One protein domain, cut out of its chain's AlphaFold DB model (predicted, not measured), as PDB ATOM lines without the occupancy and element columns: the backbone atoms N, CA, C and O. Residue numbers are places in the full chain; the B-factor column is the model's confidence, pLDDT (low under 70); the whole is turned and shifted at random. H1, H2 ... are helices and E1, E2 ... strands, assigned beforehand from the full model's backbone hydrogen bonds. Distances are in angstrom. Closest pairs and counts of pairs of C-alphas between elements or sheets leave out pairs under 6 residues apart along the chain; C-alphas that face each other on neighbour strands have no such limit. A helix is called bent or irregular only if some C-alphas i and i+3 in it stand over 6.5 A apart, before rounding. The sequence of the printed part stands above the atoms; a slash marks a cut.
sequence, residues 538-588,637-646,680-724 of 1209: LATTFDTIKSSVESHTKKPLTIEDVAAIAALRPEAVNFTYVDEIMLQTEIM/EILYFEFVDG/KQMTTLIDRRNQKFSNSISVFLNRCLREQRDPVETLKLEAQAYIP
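This is residues 538 to 588, 637 to 646 and 680 to 724 of the 1209 residues of an uncharacterized protein of Verticillium longisporum (UniProt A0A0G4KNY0). The short helix H2 lies in the middle, the short helix H5 crosses it, and the long helix H4 crosses the end of H2 and makes a corner with H5. On the other side of H2 lies a two-stranded antiparallel ribbon, E1 and E2, with H1 and H3 beside it. The printed part has 106 residues in the order H1 H2 E1 H3 E2 H4 H5, mostly helix. It is only just compact, close to loose, with a radius of gyration of the C-alphas of 15.3 A and spans of 48 by 34 by 28 A.

Find C-alpha 542 at (101.068, 117.408, 81.148); from there H1 runs to 553, 15.3 A, only just irregular, with C-alphas 544 and 547 6.7 A apart. Next come H2, residues 559 to 568, 14.4 A; E1, 574 to 579, 14.6 A; H3, 580 to 588, 12.7 A; and E2, 637 to 642, 15.8 A. H4 runs 38.8 A from residue 680 to 706, and H5, 711 to 722, 16.8 A, ends at C-alpha 722, (91.949, 106.454, 79.579).

Look between E1 and E2, 151 degrees apart in direction: N 574 and O 642 are 2.8 A apart, within hydrogen-bond range. The closest C-alphas of H1 and E2, Phe 542 and Leu 639, are 5.7 A apart; those of H3 and E2, Glu 580 and Glu 637, 6.0 A. H2 and H5 touch, about perpendicular at 76 degrees, closest at C-alphas Ala 564 and Ala 719, 4.5 A. H4 touches H2 with residues 693 to 700 alone, about perpendicular at 78 degrees, closest at C-alphas Ser 696 and Leu 568, 6.4 A. H4 and H5 touch at a steep tilt of 65 degrees, opposite ways, closest at C-alphas Cys 704 and Pro 711, 5.6 A. In H2, H3 and H4 every O i to N i+4 pair is within hydrogen-bond range; in H1 and H5, 6 of 8 are.

The C-alphas of Met 588 and Gln 708, the two farthest apart, are 49.0 A apart. Residues 589 to 636 and 647 to 679 are not printed, with gaps of 18.3 A and 17.0 A between C-alphas; of the links printed whole, none is long. Confidence is under 70 at 18 residues, among them 580 to 588.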
ATOM      1  N   LEU A 538     107.690 121.685  91.157       46.50
ATOM      2  CA  LEU A 538     107.085 121.379  89.870       46.50
ATOM      3  C   LEU A 538     106.400 120.015  89.961       46.50
ATOM      4  O   LEU A 538     107.046 118.977  89.827       46.50
ATOM      5  N   ALA A 539     105.091 120.044  90.203       56.44
ATOM      6  CA  ALA A 539     104.212 118.933  89.892       56.44
ATOM      7  C   ALA A 539     104.468 118.483  88.449       56.44
ATOM      8  O   ALA A 539     104.580 119.319  87.547       56.44
ATOM      9  N   THR A 540     104.548 117.175  88.220       67.94
ATOM     10  CA  THR A 540     104.590 116.621  86.868       67.94
ATOM     11  C   THR A 540     103.198 116.733  86.256       67.94
ATOM     12  O   THR A 540     102.351 115.862  86.393       67.94
ATOM     13  N   THR A 541     102.932 117.863  85.615       79.25
ATOM     14  CA  THR A 541     101.695 118.104  84.864       79.25
ATOM     15  C   THR A 541     101.971 117.973  83.373       79.25
ATOM     16  O   THR A 541     103.108 118.174  82.929       79.25
ATOM     17  N   PHE A 542     100.946 117.649  82.587       81.81
ATOM     18  CA  PHE A 542     101.068 117.408  81.148       81.81
ATOM     19  C   PHE A 542     101.806 118.547  80.420       81.81
ATOM     20  O   PHE A 542     102.753 118.292  79.675       81.81
ATOM     21  N   ASP A 543     101.480 119.806  80.725       78.38
ATOM     22  CA  ASP A 543     102.134 120.977  80.124       78.38
ATOM     23  C   ASP A 543     103.628 121.098  80.471       78.38
ATOM     24  O   ASP A 543     104.426 121.542  79.641       78.38
ATOM     25  N   THR A 544     104.043 120.677  81.674       77.00
ATOM     26  CA  THR A 544     105.462 120.722  82.078       77.00
ATOM     27  C   THR A 544     106.302 119.672  81.355       77.00
ATOM     28  O   THR A 544     107.430 119.964  80.952       77.00
ATOM     29  N   ILE A 545     105.758 118.470  81.133       79.56
ATOM     30  CA  ILE A 545     106.471 117.393  80.429       79.56
ATOM     31  C   ILE A 545     106.441 117.575  78.907       79.56
ATOM     32  O   ILE A 545     107.427 117.247  78.243       79.56
ATOM     33  N   LYS A 546     105.358 118.146  78.361       81.69
ATOM     34  CA  LYS A 546     105.095 118.279  76.921       81.69
ATOM     35  C   LYS A 546     106.279 118.856  76.152       81.69
ATOM     36  O   LYS A 546     106.850 118.165  75.314       81.69
ATOM     37  N   SER A 547     106.724 120.061  76.507       79.38
ATOM     38  CA  SER A 547     107.849 120.741  75.838       79.38
ATOM     39  C   SER A 547     109.152 119.920  75.799       79.38
ATOM     40  O   SER A 547     109.894 119.967  74.816       79.38
ATOM     41  N   SER A 548     109.424 119.126  76.842       79.81
ATOM     42  CA  SER A 548     110.611 118.264  76.916       79.81
ATOM     43  C   SER A 548     110.459 117.005  76.059       79.81
ATOM     44  O   SER A 548     111.395 116.614  75.358       79.81
ATOM     45  N   VAL A 549     109.274 116.388  76.076       81.00
ATOM     46  CA  VAL A 549     108.965 115.201  75.267       81.00
ATOM     47  C   VAL A 549     108.963 115.551  73.779       81.00
ATOM     48  O   VAL A 549     109.635 114.870  73.010       81.00
ATOM     49  N   GLU A 550     108.300 116.635  73.375       87.44
ATOM     50  CA  GLU A 550     108.221 117.088  71.976       87.44
ATOM     51  C   GLU A 550     109.608 117.405  71.389       87.44
ATOM     52  O   GLU A 550     109.915 117.025  70.256       87.44
ATOM     53  N   SER A 551     110.488 118.020  72.188       82.44
ATOM     54  CA  SER A 551     111.892 118.272  71.836       82.44
ATOM     55  C   SER A 551     112.675 116.976  71.555       82.44
ATOM     56  O   SER A 551     113.447 116.897  70.595       82.44
ATOM     57  N   HIS A 552     112.447 115.929  72.357       79.50
ATOM     58  CA  HIS A 552     113.140 114.643  72.233       79.50
ATOM     59  C   HIS A 552     112.558 113.740  71.130       79.50
ATOM     60  O   HIS A 552     113.318 113.087  70.412       79.50
ATOM     61  N   THR A 553     111.232 113.686  70.976       81.31
ATOM     62  CA  THR A 553     110.547 112.819  69.994       81.31
ATOM     63  C   THR A 553     110.436 113.447  68.606       81.31
ATOM     64  O   THR A 553     110.241 112.721  67.628       81.31
ATOM     65  N   LYS A 554     110.551 114.781  68.509       82.69
ATOM     66  CA  LYS A 554     110.291 115.589  67.302       82.69
ATOM     67  C   LYS A 554     108.873 115.412  66.743       82.69
ATOM     68  O   LYS A 554     108.653 115.537  65.538       82.69
ATOM     69  N   LYS A 555     107.916 115.116  67.622       84.38
ATOM     70  CA  LYS A 555     106.477 115.016  67.344       84.38
ATOM     71  C   LYS A 555     105.711 115.801  68.413       84.38
ATOM     72  O   LYS A 555     106.193 115.830  69.543       84.38
ATOM     73  N   PRO A 556     104.547 116.395  68.098       83.00
ATOM     74  CA  PRO A 556     103.666 116.937  69.128       83.00
ATOM     75  C   PRO A 556     103.215 115.815  70.074       83.00
ATOM     76  O   PRO A 556     103.014 114.687  69.622       83.00
ATOM     77  N   LEU A 557     103.051 116.121  71.361       85.25
ATOM     78  CA  LEU A 557     102.504 115.190  72.349       85.25
ATOM     79  C   LEU A 557     101.009 115.468  72.521       85.25
ATOM     80  O   LEU A 557     100.617 116.561  72.949       85.25
ATOM     81  N   THR A 558     100.176 114.482  72.197       88.06
ATOM     82  CA  THR A 558      98.724 114.546  72.402       88.06
ATOM     83  C   THR A 558      98.315 113.889  73.722       88.06
ATOM     84  O   THR A 558      99.077 113.138  74.332       88.06
ATOM     85  N   ILE A 559      97.090 114.172  74.174       86.06
ATOM     86  CA  ILE A 559      96.483 113.484  75.324       86.06
ATOM     87  C   ILE A 559      96.240 112.003  74.975       86.06
ATOM     88  O   ILE A 559      96.463 111.134  75.812       86.06
ATOM     89  N   GLU A 560      95.890 111.707  73.717       85.06
ATOM     90  CA  GLU A 560      95.703 110.347  73.188       85.06
ATOM     91  C   GLU A 560      96.986 109.498  73.262       85.06
ATOM     92  O   GLU A 560      96.920 108.326  73.631       85.06
ATOM     93  N   ASP A 561      98.163 110.079  72.982       85.06
ATOM     94  CA  ASP A 561      99.455 109.379  73.106       85.06
ATOM     95  C   ASP A 561      99.716 108.917  74.551       85.06
ATOM     96  O   ASP A 561     100.245 107.826  74.780       85.06
ATOM     97  N   VAL A 562      99.343 109.738  75.540       85.25
ATOM     98  CA  VAL A 562      99.515 109.418  76.966       85.25
ATOM     99  C   VAL A 562      98.436 108.445  77.446       85.25
ATOM    100  O   VAL A 562      98.759 107.485  78.146       85.25
ATOM    101  N   ALA A 563      97.190 108.608  76.994       85.75
ATOM    102  CA  ALA A 563      96.101 107.663  77.238       85.75
ATOM    103  C   ALA A 563      96.408 106.260  76.673       85.75
ATOM    104  O   ALA A 563      96.112 105.255  77.316       85.75
ATOM    105  N   ALA A 564      97.088 106.161  75.526       86.94
ATOM    106  CA  ALA A 564      97.561 104.886  74.980       86.94
ATOM    107  C   ALA A 564      98.680 104.244  75.825       86.94
ATOM    108  O   ALA A 564      98.749 103.018  75.938       86.94
ATOM    109  N   ILE A 565      99.544 105.042  76.465       86.00
ATOM    110  CA  ILE A 565     100.539 104.535  77.428       86.00
ATOM    111  C   ILE A 565      99.850 104.060  78.717       86.00
ATOM    112  O   ILE A 565     100.222 103.008  79.242       86.00
ATOM    113  N   ALA A 566      98.832 104.786  79.193       84.44
ATOM    114  CA  ALA A 566      98.007 104.383  80.330       84.44
ATOM    115  C   ALA A 566      97.246 103.078  80.038       84.44
ATOM    116  O   ALA A 566      97.354 102.139  80.817       84.44
ATOM    117  N   ALA A 567      96.605 102.937  78.873       86.12
ATOM    118  CA  ALA A 567      95.935 101.698  78.463       86.12
ATOM    119  C   ALA A 567      96.876 100.476  78.428       86.12
ATOM    120  O   ALA A 567      96.470  99.365  78.768       86.12
ATOM    121  N   LEU A 568      98.154 100.669  78.071       85.31
ATOM    122  CA  LEU A 568      99.163  99.604  78.098       85.31
ATOM    123  C   LEU A 568      99.642  99.227  79.513       85.31
ATOM    124  O   LEU A 568     100.106  98.097  79.689       85.31
ATOM    125  N   ARG A 569      99.580 100.136  80.504       82.31
ATOM    126  CA  ARG A 569      99.919  99.889  81.928       82.31
ATOM    127  C   ARG A 569      99.122 100.808  82.886       82.31
ATOM    128  O   ARG A 569      99.719 101.740  83.436       82.31
ATOM    129  N   PRO A 570      97.830 100.539  83.153       75.50
ATOM    130  CA  PRO A 570      96.974 101.466  83.903       75.50
ATOM    131  C   PRO A 570      97.407 101.635  85.365       75.50
ATOM    132  O   PRO A 570      97.420 102.738  85.892       75.50
ATOM    133  N   GLU A 571      97.894 100.565  85.996       66.94
ATOM    134  CA  GLU A 571      98.394 100.551  87.384       66.94
ATOM    135  C   GLU A 571      99.708 101.336  87.596       66.94
ATOM    136  O   GLU A 571     100.237 101.372  88.704       66.94
ATOM    137  N   ALA A 572     100.298 101.912  86.543       71.50
ATOM    138  CA  ALA A 572     101.634 102.509  86.599       71.50
ATOM    139  C   ALA A 572     101.726 103.945  86.067       71.50
ATOM    140  O   ALA A 572     102.827 104.505  86.040       71.50
ATOM    141  N   VAL A 573     100.605 104.518  85.630       79.06
ATOM    142  CA  VAL A 573     100.493 105.899  85.156       79.06
ATOM    143  C   VAL A 573      99.212 106.489  85.735       79.06
ATOM    144  O   VAL A 573      98.122 106.098  85.334       79.06
ATOM    145  N   ASN A 574      99.349 107.442  86.653       79.25
ATOM    146  CA  ASN A 574      98.248 108.307  87.053       79.25
ATOM    147  C   ASN A 574      98.158 109.456  86.037       79.25
ATOM    148  O   ASN A 574      99.169 110.114  85.779       79.25
ATOM    149  N   PHE A 575      96.993 109.665  85.428       86.81
ATOM    150  CA  PHE A 575      96.764 110.695  84.413       86.81
ATOM    151  C   PHE A 575      95.318 111.186  84.519       86.81
ATOM    152  O   PHE A 575      94.397 110.511  84.067       86.81
ATOM    153  N   THR A 576      95.114 112.320  85.187       82.44
ATOM    154  CA  THR A 576      93.794 112.823  85.610       82.44
ATOM    155  C   THR A 576      93.778 114.351  85.677       82.44
ATOM    156  O   THR A 576      94.829 114.988  85.767       82.44
ATOM    157  N   TYR A 577      92.589 114.956  85.647       82.94
ATOM    158  CA  TYR A 577      92.416 116.353  86.049       82.94
ATOM    159  C   TYR A 577      92.355 116.451  87.580       82.94
ATOM    160  O   TYR A 577      91.727 115.619  88.231       82.94
ATOM    161  N   VAL A 578      93.051 117.442  88.145       75.44
ATOM    162  CA  VAL A 578      93.126 117.711  89.591       75.44
ATOM    163  C   VAL A 578      93.165 119.228  89.814       75.44
ATOM    164  O   VAL A 578      93.778 119.952  89.028       75.44
ATOM    165  N   ASP A 579      92.546 119.724  90.888       74.69
ATOM    166  CA  ASP A 579      92.630 121.133  91.301       74.69
ATOM    167  C   ASP A 579      94.083 121.540  91.640       74.69
ATOM    168  O   ASP A 579      94.771 120.883  92.433       74.69
ATOM    169  N   GLU A 580      94.538 122.666  91.075       66.38
ATOM    170  CA  GLU A 580      95.821 123.307  91.385       66.38
ATOM    171  C   GLU A 580      96.041 123.516  92.905       66.38
ATOM    172  O   GLU A 580      97.187 123.463  93.367       66.38
ATOM    173  N   ILE A 581      94.983 123.710  93.701       60.47
ATOM    174  CA  ILE A 581      95.052 123.909  95.160       60.47
ATOM    175  C   ILE A 581      95.276 122.585  95.912       60.47
ATOM    176  O   ILE A 581      96.148 122.511  96.790       60.47
ATOM    177  N   MET A 582      94.539 121.525  95.563       56.75
ATOM    178  CA  MET A 582      94.683 120.200  96.185       56.75
ATOM    179  C   MET A 582      96.083 119.627  95.931       56.75
ATOM    180  O   MET A 582      96.783 119.235  96.868       56.75
ATOM    181  N   LEU A 583      96.538 119.682  94.679       58.09
ATOM    182  CA  LEU A 583      97.823 119.129  94.241       58.09
ATOM    183  C   LEU A 583      99.011 119.822  94.946       58.09
ATOM    184  O   LEU A 583      99.969 119.183  95.388       58.09
ATOM    185  N   GLN A 584      98.930 121.141  95.159       54.34
ATOM    186  CA  GLN A 584      99.923 121.877  95.956       54.34
ATOM    187  C   GLN A 584      99.942 121.458  97.436       54.34
ATOM    188  O   GLN A 584     100.983 121.569  98.089       54.34
ATOM    189  N   THR A 585      98.823 120.960  97.962       51.12
ATOM    190  CA  THR A 585      98.688 120.534  99.360       51.12
ATOM    191  C   THR A 585      99.313 119.156  99.592       51.12
ATOM    192  O   THR A 585     100.049 118.988 100.565       51.12
ATOM    193  N   GLU A 586      99.145 118.202  98.672       47.62
ATOM    194  CA  GLU A 586      99.797 116.879  98.738       47.62
ATOM    195  C   GLU A 586     101.331 116.971  98.653       47.62
ATOM    196  O   GLU A 586     102.054 116.336  99.433       47.62
ATOM    197  N   ILE A 587     101.846 117.845  97.780       48.94
ATOM    198  CA  ILE A 587     103.285 118.134  97.671       48.94
ATOM    199  C   ILE A 587     103.837 118.707  98.990       48.94
ATOM    200  O   ILE A 587     104.949 118.372  99.397       48.94
ATOM    201  N   MET A 588     103.064 119.531  99.707       43.72
ATOM    202  CA  MET A 588     103.469 120.067 101.017       43.72
ATOM    203  C   MET A 588     103.216 119.108 102.194       43.72
ATOM    204  O   MET A 588     103.828 119.273 103.256       43.72
ATOM    205  N   GLU A 637      91.482 123.505  87.192       70.94
ATOM    206  CA  GLU A 637      91.916 122.130  86.956       70.94
ATOM    207  C   GLU A 637      93.195 122.087  86.110       70.94
ATOM    208  O   GLU A 637      93.352 122.815  85.123       70.94
ATOM    209  N   ILE A 638      94.115 121.199  86.482       79.94
ATOM    210  CA  ILE A 638      95.340 120.922  85.736       79.94
ATOM    211  C   ILE A 638      95.431 119.420  85.472       79.94
ATOM    212  O   ILE A 638      95.196 118.597  86.352       79.94
ATOM    213  N   LEU A 639      95.821 119.070  84.246       83.62
ATOM    214  CA  LEU A 639      96.064 117.694  83.832       83.62
ATOM    215  C   LEU A 639      97.377 117.181  84.457       83.62
ATOM    216  O   LEU A 639      98.480 117.526  84.016       83.62
ATOM    217  N   TYR A 640      97.249 116.393  85.519       83.44
ATOM    218  CA  TYR A 640      98.338 115.782  86.279       83.44
ATOM    219  C   TYR A 640      98.831 114.491  85.611       83.44
ATOM    220  O   TYR A 640      98.067 113.797  84.943       83.44
ATOM    221  N   PHE A 641     100.118 114.175  85.766       82.69
ATOM    222  CA  PHE A 641     100.749 112.974  85.224       82.69
ATOM    223  C   PHE A 641     101.833 112.443  86.176       82.69
ATOM    224  O   PHE A 641     102.856 113.097  86.385       82.69
ATOM    225  N   GLU A 642     101.687 111.228  86.697       80.44
ATOM    226  CA  GLU A 642     102.715 110.586  87.526       80.44
ATOM    227  C   GLU A 642     102.942 109.116  87.153       80.44
ATOM    228  O   GLU A 642     102.021 108.382  86.811       80.44
ATOM    229  N   PHE A 643     104.195 108.662  87.253       76.25
ATOM    230  CA  PHE A 643     104.538 107.246  87.153       76.25
ATOM    231  C   PHE A 643     104.556 106.580  88.532       76.25
ATOM    232  O   PHE A 643     105.505 106.781  89.298       76.25
ATOM    233  N   VAL A 644     103.587 105.701  88.785       68.50
ATOM    234  CA  VAL A 644     103.433 104.944  90.040       68.50
ATOM    235  C   VAL A 644     104.452 103.785  90.112       68.50
ATOM    236  O   VAL A 644     104.130 102.605  90.004       68.50
ATOM    237  N   ASP A 645     105.738 104.121  90.257       57.97
ATOM    238  CA  ASP A 645     106.821 103.194  90.624       57.97
ATOM    239  C   ASP A 645     107.475 103.702  91.925       57.97
ATOM    240  O   ASP A 645     108.203 104.693  91.895       57.97
ATOM    241  N   GLY A 646     107.210 103.019  93.045       53.81
ATOM    242  CA  GLY A 646     107.389 103.542  94.410       53.81
ATOM    243  C   GLY A 646     108.784 104.020  94.861       53.81
ATOM    244  O   GLY A 646     109.828 103.666  94.309       53.81
ATOM    245  N   LYS A 680     123.119 107.163  88.271       72.44
ATOM    246  CA  LYS A 680     123.049 105.694  88.195       72.44
ATOM    247  C   LYS A 680     121.690 105.132  88.635       72.44
ATOM    248  O   LYS A 680     121.192 104.215  87.988       72.44
ATOM    249  N   GLN A 681     121.069 105.661  89.696       65.81
ATOM    250  CA  GLN A 681     119.715 105.250  90.103       65.81
ATOM    251  C   GLN A 681     118.663 105.677  89.079       65.81
ATOM    252  O   GLN A 681     117.806 104.864  88.744       65.81
ATOM    253  N   MET A 682     118.749 106.906  88.558       69.12
ATOM    254  CA  MET A 682     117.825 107.396  87.530       69.12
ATOM    255  C   MET A 682     117.905 106.540  86.262       69.12
ATOM    256  O   MET A 682     116.873 106.064  85.801       69.12
ATOM    257  N   THR A 683     119.109 106.251  85.753       77.12
ATOM    258  CA  THR A 683     119.305 105.339  84.614       77.12
ATOM    259  C   THR A 683     118.746 103.945  84.915       77.12
ATOM    260  O   THR A 683     117.904 103.466  84.168       77.12
ATOM    261  N   THR A 684     119.084 103.346  86.064       75.44
ATOM    262  CA  THR A 684     118.583 102.009  86.456       75.44
ATOM    263  C   THR A 684     117.049 101.948  86.543       75.44
ATOM    264  O   THR A 684     116.440 100.919  86.244       75.44
ATOM    265  N   LEU A 685     116.402 103.034  86.976       73.31
ATOM    266  CA  LEU A 685     114.946 103.138  87.058       73.31
ATOM    267  C   LEU A 685     114.306 103.361  85.678       73.31
ATOM    268  O   LEU A 685     113.273 102.757  85.393       73.31
ATOM    269  N   ILE A 686     114.936 104.154  84.806       79.69
ATOM    270  CA  ILE A 686     114.534 104.321  83.400       79.69
ATOM    271  C   ILE A 686     114.640 102.983  82.654       79.69
ATOM    272  O   ILE A 686     113.671 102.568  82.024       79.69
ATOM    273  N   ASP A 687     115.748 102.255  82.796       80.81
ATOM    274  CA  ASP A 687     115.947 100.941  82.174       80.81
ATOM    275  C   ASP A 687     114.892  99.929  82.648       80.81
ATOM    276  O   ASP A 687     114.299  99.211  81.841       80.81
ATOM    277  N   ARG A 688     114.569  99.931  83.950       78.44
ATOM    278  CA  ARG A 688     113.490  99.107  84.515       78.44
ATOM    279  C   ARG A 688     112.111  99.496  83.972       78.44
ATOM    280  O   ARG A 688     111.315  98.603  83.683       78.44
ATOM    281  N   ARG A 689     111.814 100.793  83.820       78.19
ATOM    282  CA  ARG A 689     110.563 101.278  83.201       78.19
ATOM    283  C   ARG A 689     110.471 100.841  81.738       78.19
ATOM    284  O   ARG A 689     109.455 100.268  81.352       78.19
ATOM    285  N   ASN A 690     111.545 101.006  80.970       84.62
ATOM    286  CA  ASN A 690     111.644 100.573  79.575       84.62
ATOM    287  C   ASN A 690     111.454  99.054  79.432       84.62
ATOM    288  O   ASN A 690     110.730  98.608  78.542       84.62
ATOM    289  N   GLN A 691     112.038  98.254  80.332       83.88
ATOM    290  CA  GLN A 691     111.853  96.802  80.353       83.88
ATOM    291  C   GLN A 691     110.407  96.412  80.702       83.88
ATOM    292  O   GLN A 691     109.806  95.618  79.979       83.88
ATOM    293  N   LYS A 692     109.810  96.999  81.756       81.31
ATOM    294  CA  LYS A 692     108.389  96.783  82.106       81.31
ATOM    295  C   LYS A 692     107.472  97.115  80.921       81.31
ATOM    296  O   LYS A 692     106.613  96.314  80.576       81.31
ATOM    297  N   PHE A 693     107.677  98.266  80.283       84.50
ATOM    298  CA  PHE A 693     106.872  98.726  79.149       84.50
ATOM    299  C   PHE A 693     107.034  97.828  77.910       84.50
ATOM    300  O   PHE A 693     106.040  97.445  77.300       84.50
ATOM    301  N   SER A 694     108.262  97.400  77.595       86.38
ATOM    302  CA  SER A 694     108.532  96.453  76.497       86.38
ATOM    303  C   SER A 694     107.862  95.093  76.726       86.38
ATOM    304  O   SER A 694     107.325  94.496  75.789       86.38
ATOM    305  N   ASN A 695     107.835  94.617  77.976       86.69
ATOM    306  CA  ASN A 695     107.110  93.402  78.348       86.69
ATOM    307  C   ASN A 695     105.592  93.585  78.175       86.69
ATOM    308  O   ASN A 695     104.949  92.720  77.585       86.69
ATOM    309  N   SER A 696     105.019  94.711  78.617       86.31
ATOM    310  CA  SER A 696     103.588  95.010  78.443       86.31
ATOM    311  C   SER A 696     103.176  95.114  76.972       86.31
ATOM    312  O   SER A 696     102.183  94.502  76.588       86.31
ATOM    313  N   ILE A 697     103.973  95.774  76.122       88.62
ATOM    314  CA  ILE A 697     103.772  95.767  74.662       88.62
ATOM    315  C   ILE A 697     103.813  94.332  74.123       88.62
ATOM    316  O   ILE A 697     102.955  93.946  73.335       88.62
ATOM    317  N   SER A 698     104.764  93.511  74.575       88.31
ATOM    318  CA  SER A 698     104.869  92.111  74.141       88.31
ATOM    319  C   SER A 698     103.643  91.281  74.548       88.31
ATOM    320  O   SER A 698     103.157  90.474  73.758       88.31
ATOM    321  N   VAL A 699     103.094  91.486  75.749       89.12
ATOM    322  CA  VAL A 699     101.848  90.838  76.205       89.12
ATOM    323  C   VAL A 699     100.646  91.323  75.386       89.12
ATOM    324  O   VAL A 699      99.866  90.501  74.903       89.12
ATOM    325  N   PHE A 700     100.530  92.633  75.160       90.31
ATOM    326  CA  PHE A 700      99.470  93.244  74.357       90.31
ATOM    327  C   PHE A 700      99.468  92.730  72.907       90.31
ATOM    328  O   PHE A 700      98.423  92.322  72.397       90.31
ATOM    329  N   LEU A 701     100.636  92.670  72.258       90.19
ATOM    330  CA  LEU A 701     100.790  92.140  70.900       90.19
ATOM    331  C   LEU A 701     100.428  90.651  70.824       90.19
ATOM    332  O   LEU A 701      99.709  90.247  69.913       90.19
ATOM    333  N   ASN A 702     100.854  89.841  71.802       88.88
ATOM    334  CA  ASN A 702     100.479  88.425  71.874       88.88
ATOM    335  C   ASN A 702      98.964  88.227  72.074       88.88
ATOM    336  O   ASN A 702      98.391  87.306  71.491       88.88
ATOM    337  N   ARG A 703      98.296  89.101  72.842       90.19
ATOM    338  CA  ARG A 703      96.830  89.109  72.985       90.19
ATOM    339  C   ARG A 703      96.141  89.425  71.652       90.19
ATOM    340  O   ARG A 703      95.310  88.639  71.206       90.19
ATOM    341  N   CYS A 704      96.541  90.506  70.977       88.00
ATOM    342  CA  CYS A 704      95.963  90.899  69.684       88.00
ATOM    343  C   CYS A 704      96.168  89.823  68.603       88.00
ATOM    344  O   CYS A 704      95.242  89.517  67.856       88.00
ATOM    345  N   LEU A 705      97.347  89.188  68.573       89.50
ATOM    346  CA  LEU A 705      97.674  88.091  67.654       89.50
ATOM    347  C   LEU A 705      96.830  86.834  67.924       89.50
ATOM    348  O   LEU A 705      96.351  86.209  66.980       89.50
ATOM    349  N   ARG A 706      96.594  86.488  69.199       88.31
ATOM    350  CA  ARG A 706      95.682  85.401  69.603       88.31
ATOM    351  C   ARG A 706      94.235  85.671  69.180       88.31
ATOM    352  O   ARG A 706      93.521  84.736  68.832       88.31
ATOM    353  N   GLU A 707      93.809  86.928  69.229       88.19
ATOM    354  CA  GLU A 707      92.430  87.363  68.962       88.19
ATOM    355  C   GLU A 707      92.193  87.828  67.514       88.19
ATOM    356  O   GLU A 707      91.077  88.216  67.177       88.19
ATOM    357  N   GLN A 708      93.219  87.753  66.655       86.62
ATOM    358  CA  GLN A 708      93.204  88.163  65.241       86.62
ATOM    359  C   GLN A 708      92.721  89.607  65.005       86.62
ATOM    360  O   GLN A 708      92.062  89.900  64.006       86.62
ATOM    361  N   ARG A 709      93.064  90.525  65.915       87.31
ATOM    362  CA  ARG A 709      92.750  91.960  65.805       87.31
ATOM    363  C   ARG A 709      93.990  92.761  65.428       87.31
ATOM    364  O   ARG A 709      95.095  92.412  65.848       87.31
ATOM    365  N   ASP A 710      93.808  93.857  64.692       89.75
ATOM    366  CA  ASP A 710      94.904  94.799  64.471       89.75
ATOM    367  C   ASP A 710      95.332  95.438  65.810       89.75
ATOM    368  O   ASP A 710      94.479  95.975  66.529       89.75
ATOM    369  N   PRO A 711      96.627  95.400  66.181       85.38
ATOM    370  CA  PRO A 711      97.072  95.954  67.453       85.38
ATOM    371  C   PRO A 711      96.951  97.480  67.551       85.38
ATOM    372  O   PRO A 711      96.824  97.995  68.659       85.38
ATOM    373  N   VAL A 712      96.998  98.218  66.437       87.00
ATOM    374  CA  VAL A 712      96.955  99.691  66.438       87.00
ATOM    375  C   VAL A 712      95.519 100.184  66.609       87.00
ATOM    376  O   VAL A 712      95.278 101.080  67.416       87.00
ATOM    377  N   GLU A 713      94.557  99.582  65.912       85.06
ATOM    378  CA  GLU A 713      93.128  99.845  66.114       85.06
ATOM    379  C   GLU A 713      92.668  99.395  67.506       85.06
ATOM    380  O   GLU A 713      91.997 100.157  68.202       85.06
ATOM    381  N   THR A 714      93.102  98.215  67.967       86.50
ATOM    382  CA  THR A 714      92.790  97.730  69.326       86.50
ATOM    383  C   THR A 714      93.338  98.678  70.396       86.50
ATOM    384  O   THR A 714      92.622  99.003  71.339       86.50
ATOM    385  N   LEU A 715      94.573  99.177  70.239       88.31
ATOM    386  CA  LEU A 715      95.166 100.114  71.197       88.31
ATOM    387  C   LEU A 715      94.431 101.457  71.207       88.31
ATOM    388  O   LEU A 715      94.213 102.012  72.276       88.31
ATOM    389  N   LYS A 716      94.016 101.970  70.042       86.06
ATOM    390  CA  LYS A 716      93.232 103.213  69.957       86.06
ATOM    391  C   LYS A 716      91.866 103.091  70.630       86.06
ATOM    392  O   LYS A 716      91.447 104.032  71.294       86.06
ATOM    393  N   LEU A 717      91.192 101.951  70.479       86.31
ATOM    394  CA  LEU A 717      89.909 101.692  71.137       86.31
ATOM    395  C   LEU A 717      90.064 101.571  72.659       86.31
ATOM    396  O   LEU A 717      89.276 102.152  73.396       86.31
ATOM    397  N   GLU A 718      91.095 100.876  73.146       85.62
ATOM    398  CA  GLU A 718      91.345 100.780  74.591       85.62
ATOM    399  C   GLU A 718      91.846 102.103  75.193       85.62
ATOM    400  O   GLU A 718      91.475 102.430  76.317       85.62
ATOM    401  N   ALA A 719      92.609 102.910  74.445       87.25
ATOM    402  CA  ALA A 719      93.072 104.231  74.875       87.25
ATOM    403  C   ALA A 719      91.928 105.216  75.160       87.25
ATOM    404  O   ALA A 719      92.068 106.044  76.055       87.25
ATOM    405  N   GLN A 720      90.791 105.117  74.459       85.38
ATOM    406  CA  GLN A 720      89.641 106.012  74.667       85.38
ATOM    407  C   GLN A 720      89.103 105.975  76.105       85.38
ATOM    408  O   GLN A 720      88.667 107.005  76.609       85.38
ATOM    409  N   ALA A 721      89.196 104.830  76.791       82.44
ATOM    410  CA  ALA A 721      88.780 104.688  78.189       82.44
ATOM    411  C   ALA A 721      89.740 105.349  79.204       82.44
ATOM    412  O   ALA A 721      89.412 105.426  80.385       82.44
ATOM    413  N   TYR A 722      90.912 105.817  78.757       83.19
ATOM    414  CA  TYR A 722      91.949 106.454  79.579       83.19
ATOM    415  C   TYR A 722      92.263 107.894  79.137       83.19
ATOM    416  O   TYR A 722      93.278 108.454  79.550       83.19
ATOM    417  N   ILE A 723      91.419 108.499  78.292       86.38
ATOM    418  CA  ILE A 723      91.472 109.937  77.994       86.38
ATOM    419  C   ILE A 723      90.788 110.675  79.156       86.38
ATOM    420  O   ILE A 723      89.592 110.464  79.364       86.38
ATOM    421  N   PRO A 724      91.492 111.534  79.916       81.50
ATOM    422  CA  PRO A 724      90.877 112.248  81.028       81.50
ATOM    423  C   PRO A 724      89.859 113.273  80.530       81.50
ATOM    424  O   PRO A 724      90.102 113.979  79.548       81.50
TER     425      PRO A 724